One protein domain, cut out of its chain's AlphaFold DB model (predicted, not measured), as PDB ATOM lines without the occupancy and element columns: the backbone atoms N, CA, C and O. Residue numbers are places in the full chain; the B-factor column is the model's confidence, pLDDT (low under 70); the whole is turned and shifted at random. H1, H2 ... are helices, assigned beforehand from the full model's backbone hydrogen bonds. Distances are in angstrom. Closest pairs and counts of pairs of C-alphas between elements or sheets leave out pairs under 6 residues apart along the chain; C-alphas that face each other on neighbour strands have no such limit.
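This is residues 20 to 84 of the 171 residues of an uncharacterized protein of Pseudomonas sp. NFPP04 (UniProt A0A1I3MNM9). One long, unbent helix, H5, makes the longest axis, and the short helices H2, H3 and H4 form an open, hollow loop with it, in which H2 packs on part of H5 and H4 is near its beginning. H1 leads away from H5 on the far side of H2, and residues 43 to 52, at the end of H3, in the link and at the beginning of H4, stick out free. The printed part has 65 residues, with five named helices in the order H1, H2, H3, H4, H5 and no named strand, and its class is all helix. It is loose, with a radius of gyration of the C-alphas of 14.0 A, and spans 43 by 30 by 23 A.

Begin at H1, residues 20 to 26, which touches no helix. A tight link of 2 residues leads to H2, residues 29 to 32, which is apart from H1. After a tight link of 3 residues you reach H3, residues 36 to 44. H2 and H3 are close but not clearly touching; their closest C-alphas, those of Leu 31 and Leu 39, are 7.9 A apart. A short link of 6 residues leads to H4, residues 51 to 55, which is apart from H3. Past a tight link of 2 residues comes H5, residues 58 to 82. H4 and H5 are close but not clearly touching, with their closest C-alphas, those of Tyr 53 and Arg 61, 7.2 A apart. H2 and H5 only just touch, with 3 pairs of C-alphas within 8 A; the closest are those of Trp 30 and Thr 73, 5.7 A apart, and H5 touches H2 with residues 69 to 73 alone. H3 and H5 are only just apart, at 8.3 A, and H1 and H5 are apart. In H1, H3, H4 and H5 every O i to N i+4 pair is within hydrogen-bond range; H2 is too short for such a pair, and its one O i to N i+3 pair is within range.

Find C-alpha 20 at (132.332, 90.187, 125.236), where H1 begins; it runs 10.0 A to C-alpha 26. H2 measures 5.0 A from first to last C-alpha, H3 12.4 A and H4 6.4 A. Then look for C-alpha 58 at (122.652, 115.128, 136.017); from there H5 runs 36.1 A to C-alpha 82 at (146.283, 115.369, 108.762).

Look at His 55 and Gln 84 for the two C-alphas farthest apart, 43.5 A. The printed part has no cut, and no link between its helices is long. The mean pLDDT of the printed part is 87.6, and no printed residue is under 70.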
ATOM      1  N   ASP A  20     131.728  89.540 126.408       80.12
ATOM      2  CA  ASP A  20     132.332  90.187 125.236       80.12
ATOM      3  C   ASP A  20     131.367  91.161 124.538       80.12
ATOM      4  O   ASP A  20     131.714  92.314 124.278       80.12
ATOM      5  N   THR A  21     130.117  90.747 124.318       80.44
ATOM      6  CA  THR A  21     129.086  91.596 123.702       80.44
ATOM      7  C   THR A  21     128.742  92.811 124.565       80.44
ATOM      8  O   THR A  21     128.613  93.917 124.046       80.44
ATOM      9  N   PHE A  22     128.622  92.634 125.884       85.25
ATOM     10  CA  PHE A  22     128.305  93.729 126.803       85.25
ATOM     11  C   PHE A  22     129.434  94.762 126.856       85.25
ATOM     12  O   PHE A  22     129.181  95.960 126.737       85.25
ATOM     13  N   LEU A  23     130.683  94.304 126.972       80.62
ATOM     14  CA  LEU A  23     131.852  95.181 126.997       80.62
ATOM     15  C   LEU A  23     131.987  95.960 125.684       80.62
ATOM     16  O   LEU A  23     132.139  97.177 125.719       80.62
ATOM     17  N   LYS A  24     131.831  95.304 124.526       80.38
ATOM     18  CA  LYS A  24     131.870  95.975 123.213       80.38
ATOM     19  C   LYS A  24     130.792  97.049 123.048       80.38
ATOM     20  O   LYS A  24     131.057  98.081 122.434       80.38
ATOM     21  N   ASN A  25     129.607  96.820 123.612       84.00
ATOM     22  CA  ASN A  25     128.491  97.765 123.553       84.00
ATOM     23  C   ASN A  25     128.598  98.893 124.589       84.00
ATOM     24  O   ASN A  25     127.989  99.940 124.404       84.00
ATOM     25  N   SER A  26     129.374  98.696 125.658       82.81
ATOM     26  CA  SER A  26     129.553  99.689 126.727       82.81
ATOM     27  C   SER A  26     130.623 100.733 126.406       82.81
ATOM     28  O   SER A  26     130.666 101.779 127.047       82.81
ATOM     29  N   VAL A  27     131.490 100.471 125.421       83.62
ATOM     30  CA  VAL A  27     132.512 101.426 124.976       83.62
ATOM     31  C   VAL A  27     131.871 102.459 124.038       83.62
ATOM     32  O   VAL A  27     131.384 102.074 122.967       83.62
ATOM     33  N   PRO A  28     131.897 103.762 124.380       84.19
ATOM     34  CA  PRO A  28     131.395 104.816 123.507       84.19
ATOM     35  C   PRO A  28     132.163 104.881 122.185       84.19
ATOM     36  O   PRO A  28     133.373 104.648 122.142       84.19
ATOM     37  N   ASP A  29     131.492 105.273 121.106       82.44
ATOM     38  CA  ASP A  29     132.125 105.336 119.783       82.44
ATOM     39  C   ASP A  29     133.272 106.349 119.702       82.44
ATOM     40  O   ASP A  29     134.240 106.106 118.979       82.44
ATOM     41  N   TRP A  30     133.215 107.441 120.474       83.12
ATOM     42  CA  TRP A  30     134.325 108.396 120.564       83.12
ATOM     43  C   TRP A  30     135.586 107.739 121.145       83.12
ATOM     44  O   TRP A  30     136.685 108.024 120.682       83.12
ATOM     45  N   LEU A  31     135.435 106.802 122.089       84.50
ATOM     46  CA  LEU A  31     136.555 106.106 122.726       84.50
ATOM     47  C   LEU A  31     137.144 105.023 121.811       84.50
ATOM     48  O   LEU A  31     138.349 104.796 121.825       84.50
ATOM     49  N   LYS A  32     136.322 104.395 120.957       84.19
ATOM     50  CA  LYS A  32     136.800 103.454 119.922       84.19
ATOM     51  C   LYS A  32     137.642 104.139 118.846       84.19
ATOM     52  O   LYS A  32     138.500 103.498 118.250       84.19
ATOM     53  N   LYS A  33     137.346 105.410 118.563       80.31
ATOM     54  CA  LYS A  33     138.018 106.219 117.535       80.31
ATOM     55  C   LYS A  33     139.156 107.079 118.088       80.31
ATOM     56  O   LYS A  33     139.817 107.747 117.300       80.31
ATOM     57  N   ALA A  34     139.367 107.065 119.405       82.00
ATOM     58  CA  ALA A  34     140.383 107.869 120.061       82.00
ATOM     59  C   ALA A  34     141.797 107.470 119.613       82.00
ATOM     60  O   ALA A  34     142.099 106.291 119.408       82.00
ATOM     61  N   THR A  35     142.679 108.457 119.486       81.81
ATOM     62  CA  THR A  35     144.081 108.228 119.117       81.81
ATOM     63  C   THR A  35     144.870 107.594 120.274       81.81
ATOM     64  O   THR A  35     144.476 107.713 121.439       81.81
ATOM     65  N   PRO A  36     146.018 106.935 120.016       84.38
ATOM     66  CA  PRO A  36     146.840 106.359 121.084       84.38
ATOM     67  C   PRO A  36     147.239 107.373 122.164       84.38
ATOM     68  O   PRO A  36     147.203 107.049 123.348       84.38
ATOM     69  N   GLN A  37     147.548 108.612 121.768       83.94
ATOM     70  CA  GLN A  37     147.875 109.702 122.690       83.94
ATOM     71  C   GLN A  37     146.687 110.073 123.588       83.94
ATOM     72  O   GLN A  37     146.853 110.290 124.784       83.94
ATOM     73  N   GLN A  38     145.478 110.122 123.028       82.19
ATOM     74  CA  GLN A  38     144.252 110.390 123.781       82.19
ATOM     75  C   GLN A  38     143.947 109.281 124.793       82.19
ATOM     76  O   GLN A  38     143.563 109.565 125.927       82.19
ATOM     77  N   LEU A  39     144.151 108.022 124.402       86.88
ATOM     78  CA  LEU A  39     144.005 106.881 125.304       86.88
ATOM     79  C   LEU A  39     145.039 106.917 126.434       86.88
ATOM     80  O   LEU A  39     144.705 106.579 127.565       86.88
ATOM     81  N   ASP A  40     146.274 107.325 126.152       87.88
ATOM     82  CA  ASP A  40     147.325 107.463 127.162       87.88
ATOM     83  C   ASP A  40     147.039 108.602 128.154       87.88
ATOM     84  O   ASP A  40     147.115 108.416 129.370       87.88
ATOM     85  N   ALA A  41     146.585 109.753 127.651       86.25
ATOM     86  CA  ALA A  41     146.134 110.863 128.485       86.25
ATOM     87  C   ALA A  41     144.959 110.459 129.393       86.25
ATOM     88  O   ALA A  41     144.913 110.850 130.556       86.25
ATOM     89  N   LEU A  42     144.028 109.635 128.895       85.56
ATOM     90  CA  LEU A  42     142.913 109.134 129.699       85.56
ATOM     91  C   LEU A  42     143.370 108.131 130.769       85.56
ATOM     92  O   LEU A  42     142.835 108.139 131.871       85.56
ATOM     93  N   LYS A  43     144.368 107.290 130.469       87.38
ATOM     94  CA  LYS A  43     144.952 106.341 131.437       87.38
ATOM     95  C   LYS A  43     145.718 107.029 132.563       87.38
ATOM     96  O   LYS A  43     145.806 106.478 133.653       87.38
ATOM     97  N   THR A  44     146.320 108.178 132.276       89.81
ATOM     98  CA  THR A  44     147.139 108.944 133.228       89.81
ATOM     99  C   THR A  44     146.350 110.042 133.943       89.81
ATOM    100  O   THR A  44     146.886 110.697 134.839       89.81
ATOM    101  N   ALA A  45     145.083 110.245 133.571       85.00
ATOM    102  CA  ALA A  45     144.209 111.212 134.210       85.00
ATOM    103  C   ALA A  45     143.983 110.854 135.695       85.00
ATOM    104  O   ALA A  45     143.827 109.678 136.022       85.00
ATOM    105  N   PRO A  46     143.938 111.844 136.605       85.31
ATOM    106  CA  PRO A  46     143.632 111.592 138.009       85.31
ATOM    107  C   PRO A  46     142.239 110.978 138.193       85.31
ATOM    108  O   PRO A  46     141.260 111.484 137.647       85.31
ATOM    109  N   ASP A  47     142.135 109.960 139.048       81.62
ATOM    110  CA  ASP A  47     140.856 109.312 139.382       81.62
ATOM    111  C   ASP A  47     139.920 110.208 140.218       81.62
ATOM    112  O   ASP A  47     138.719 109.953 140.337       81.62
ATOM    113  N   ALA A  48     140.461 111.263 140.834       87.56
ATOM    114  CA  ALA A  48     139.710 112.152 141.708       87.56
ATOM    115  C   ALA A  48     138.797 113.088 140.901       87.56
ATOM    116  O   ALA A  48     139.258 113.964 140.167       87.56
ATOM    117  N   LEU A  49     137.484 112.944 141.096       85.44
ATOM    118  CA  LEU A  49     136.497 113.848 140.516       85.44
ATOM    119  C   LEU A  49     136.552 115.219 141.211       85.44
ATOM    120  O   LEU A  49     136.398 115.270 142.435       85.44
ATOM    121  N   PRO A  50     136.684 116.326 140.460       89.50
ATOM    122  CA  PRO A  50     136.654 117.668 141.033       89.50
ATOM    123  C   PRO A  50     135.351 117.955 141.789       89.50
ATOM    124  O   PRO A  50     134.277 117.532 141.355       89.50
ATOM    125  N   ASP A  51     135.419 118.757 142.854       91.25
ATOM    126  CA  ASP A  51     134.260 119.097 143.697       91.25
ATOM    127  C   ASP A  51     133.083 119.659 142.886       91.25
ATOM    128  O   ASP A  51     131.932 119.259 143.065       91.25
ATOM    129  N   TRP A  52     133.361 120.531 141.909       91.06
ATOM    130  CA  TRP A  52     132.322 121.106 141.050       91.06
ATOM    131  C   TRP A  52     131.547 120.037 140.264       91.06
ATOM    132  O   TRP A  52     130.349 120.193 140.036       91.06
ATOM    133  N   TYR A  53     132.198 118.934 139.879       90.75
ATOM    134  CA  TYR A  53     131.560 117.841 139.146       90.75
ATOM    135  C   TYR A  53     130.674 117.003 140.074       90.75
ATOM    136  O   TYR A  53     129.586 116.564 139.684       90.75
ATOM    137  N   GLN A  54     131.085 116.835 141.334       90.00
ATOM    138  CA  GLN A  54     130.295 116.150 142.360       90.00
ATOM    139  C   GLN A  54     129.006 116.911 142.700       90.00
ATOM    140  O   GLN A  54     127.967 116.286 142.907       90.00
ATOM    141  N   HIS A  55     129.042 118.243 142.659       93.31
ATOM    142  CA  HIS A  55     127.868 119.096 142.868       93.31
ATOM    143  C   HIS A  55     127.054 119.382 141.595       93.31
ATOM    144  O   HIS A  55     125.951 119.923 141.685       93.31
ATOM    145  N   ALA A  56     127.556 119.011 140.413       93.38
ATOM    146  CA  ALA A  56     126.840 119.199 139.156       93.38
ATOM    147  C   ALA A  56     125.578 118.323 139.078       93.38
ATOM    148  O   ALA A  56     125.593 117.133 139.408       93.38
ATOM    149  N   SER A  57     124.490 118.905 138.574       95.88
ATOM    150  CA  SER A  57     123.258 118.175 138.261       95.88
ATOM    151  C   SER A  57     123.487 117.128 137.164       95.88
ATOM    152  O   SER A  57     124.408 117.239 136.352       95.88
ATOM    153  N   ALA A  58     122.597 116.135 137.078       93.81
ATOM    154  CA  ALA A  58     122.652 115.128 136.017       93.81
ATOM    155  C   ALA A  58     122.640 115.752 134.608       93.81
ATOM    156  O   ALA A  58     123.394 115.317 133.743       93.81
ATOM    157  N   ALA A  59     121.857 116.817 134.398       95.62
ATOM    158  CA  ALA A  59     121.805 117.536 133.124       95.62
ATOM    159  C   ALA A  59     123.139 118.223 132.780       95.62
ATOM    160  O   ALA A  59     123.594 118.155 131.642       95.62
ATOM    161  N   GLN A  60     123.801 118.842 133.765       94.19
ATOM    162  CA  GLN A  60     125.118 119.459 133.566       94.19
ATOM    163  C   GLN A  60     126.196 118.415 133.272       94.19
ATOM    164  O   GLN A  60     127.022 118.621 132.387       94.19
ATOM    165  N   ARG A  61     126.173 117.275 133.974       93.69
ATOM    166  CA  ARG A  61     127.092 116.163 133.698       93.69
ATOM    167  C   ARG A  61     126.879 115.597 132.298       93.69
ATOM    168  O   ARG A  61     127.859 115.368 131.600       93.69
ATOM    169  N   GLN A  62     125.627 115.431 131.872       93.31
ATOM    170  CA  GLN A  62     125.319 114.978 130.518       93.31
ATOM    171  C   GLN A  62     125.832 115.970 129.469       93.31
ATOM    172  O   GLN A  62     126.551 115.570 128.564       93.31
ATOM    173  N   SER A  63     125.560 117.265 129.644       94.75
ATOM    174  CA  SER A  63     126.050 118.300 128.728       94.75
ATOM    175  C   SER A  63     127.579 118.344 128.657       94.75
ATOM    176  O   SER A  63     128.132 118.525 127.573       94.75
ATOM    177  N   LEU A  64     128.276 118.124 129.777       92.12
ATOM    178  CA  LEU A  64     129.731 117.991 129.776       92.12
ATOM    179  C   LEU A  64     130.179 116.768 128.968       92.12
ATOM    180  O   LEU A  64     131.088 116.884 128.150       92.12
ATOM    181  N   MET A  65     129.553 115.610 129.183       89.81
ATOM    182  CA  MET A  65     129.883 114.382 128.454       89.81
ATOM    183  C   MET A  65     129.644 114.529 126.951       89.81
ATOM    184  O   MET A  65     130.482 114.094 126.163       89.81
ATOM    185  N   ASP A  66     128.567 115.206 126.552       92.19
ATOM    186  CA  ASP A  66     128.275 115.503 125.148       92.19
ATOM    187  C   ASP A  66     129.362 116.407 124.539       92.19
ATOM    188  O   ASP A  66     129.862 116.133 123.446       92.19
ATOM    189  N   CYS A  67     129.801 117.441 125.270       93.62
ATOM    190  CA  CYS A  67     130.906 118.310 124.850       93.62
ATOM    191  C   CYS A  67     132.226 117.541 124.707       93.62
ATOM    192  O   CYS A  67     132.954 117.731 123.732       93.62
ATOM    193  N   ILE A  68     132.538 116.662 125.664       88.75
ATOM    194  CA  ILE A  68     133.737 115.817 125.631       88.75
ATOM    195  C   ILE A  68     133.693 114.907 124.402       88.75
ATOM    196  O   ILE A  68     134.633 114.904 123.607       88.75
ATOM    197  N   ALA A  69     132.588 114.188 124.195       89.69
ATOM    198  CA  ALA A  69     132.423 113.295 123.054       89.69
ATOM    199  C   ALA A  69     132.564 114.040 121.716       89.69
ATOM    200  O   ALA A  69     133.239 113.550 120.803       89.69
ATOM    201  N   ALA A  70     131.981 115.239 121.605       91.81
ATOM    202  CA  ALA A  70     132.118 116.092 120.429       91.81
ATOM    203  C   ALA A  70     133.578 116.521 120.197       91.81
ATOM    204  O   ALA A  70     134.074 116.408 119.076       91.81
ATOM    205  N   SER A  71     134.284 116.939 121.253       90.25
ATOM    206  CA  SER A  71     135.689 117.355 121.186       90.25
ATOM    207  C   SER A  71     136.607 116.221 120.718       90.25
ATOM    208  O   SER A  71     137.334 116.375 119.737       90.25
ATOM    209  N   PHE A  72     136.507 115.038 121.335       88.50
ATOM    210  CA  PHE A  72     137.302 113.868 120.937       88.50
ATOM    211  C   PHE A  72     137.023 113.436 119.494       88.50
ATOM    212  O   PHE A  72     137.945 113.069 118.761       88.50
ATOM    213  N   THR A  73     135.761 113.506 119.064       88.25
ATOM    214  CA  THR A  73     135.370 113.176 117.687       88.25
ATOM    215  C   THR A  73     135.952 114.175 116.686       88.25
ATOM    216  O   THR A  73     136.488 113.768 115.651       88.25
ATOM    217  N   ALA A  74     135.891 115.473 116.993       90.75
ATOM    218  CA  ALA A  74     136.460 116.522 116.153       90.75
ATOM    219  C   ALA A  74     137.987 116.388 116.047       90.75
ATOM    220  O   ALA A  74     138.518 116.380 114.937       90.75
ATOM    221  N   GLN A  75     138.675 116.186 117.176       87.75
ATOM    222  CA  GLN A  75     140.125 115.999 117.204       87.75
ATOM    223  C   GLN A  75     140.547 114.751 116.424       87.75
ATOM    224  O   GLN A  75     141.419 114.835 115.569       87.75
ATOM    225  N   SER A  76     139.878 113.613 116.630       85.75
ATOM    226  CA  SER A  76     140.190 112.386 115.882       85.75
ATOM    227  C   SER A  76     139.973 112.563 114.378       85.75
ATOM    228  O   SER A  76     140.720 112.017 113.571       85.75
ATOM    229  N   THR A  77     138.956 113.326 113.971       87.75
ATOM    230  CA  THR A  77     138.716 113.624 112.551       87.75
ATOM    231  C   THR A  77     139.850 114.465 111.967       87.75
ATOM    232  O   THR A  77     140.339 114.152 110.883       87.75
ATOM    233  N   LEU A  78     140.298 115.489 112.698       90.81
ATOM    234  CA  LEU A  78     141.429 116.330 112.311       90.81
ATOM    235  C   LEU A  78     142.728 115.521 112.215       90.81
ATOM    236  O   LEU A  78     143.409 115.592 111.196       90.81
ATOM    237  N   ASP A  79     143.033 114.720 113.235       87.38
ATOM    238  CA  ASP A  79     144.244 113.897 113.292       87.38
ATOM    239  C   ASP A  79     144.292 112.919 112.111       87.38
ATOM    240  O   ASP A  79     145.312 112.791 111.436       87.38
ATOM    241  N   ASN A  80     143.162 112.276 111.792       85.56
ATOM    242  CA  ASN A  80     143.068 111.386 110.636       85.56
ATOM    243  C   ASN A  80     143.237 112.135 109.310       85.56
ATOM    244  O   ASN A  80     143.969 111.663 108.440       85.56
ATOM    245  N   ALA A  81     142.600 113.300 109.155       89.75
ATOM    246  CA  ALA A  81     142.729 114.114 107.949       89.75
ATOM    247  C   ALA A  81     144.175 114.591 107.726       89.75
ATOM    248  O   ALA A  81     144.646 114.618 106.590       89.75
ATOM    249  N   MET A  82     144.892 114.914 108.805       90.56
ATOM    250  CA  MET A  82     146.283 115.369 108.762       90.56
ATOM    251  C   MET A  82     147.300 114.224 108.706       90.56
ATOM    252  O   MET A  82     148.439 114.458 108.320       90.56
ATOM    253  N   SER A  83     146.909 112.982 109.013       87.31
ATOM    254  CA  SER A  83     147.820 111.822 109.037       87.31
ATOM    255  C   SER A  83     148.534 111.539 107.710       87.31
ATOM    256  O   SER A  83     149.599 110.928 107.700       87.31
ATOM    257  N   GLN A  84     147.939 111.954 106.590       86.75
ATOM    258  CA  GLN A  84     148.491 111.758 105.247       86.75
ATOM    259  C   GLN A  84     149.353 112.935 104.780       86.75
ATOM    260  O   GLN A  84     149.996 112.842 103.732       86.75
TER     261      GLN A  84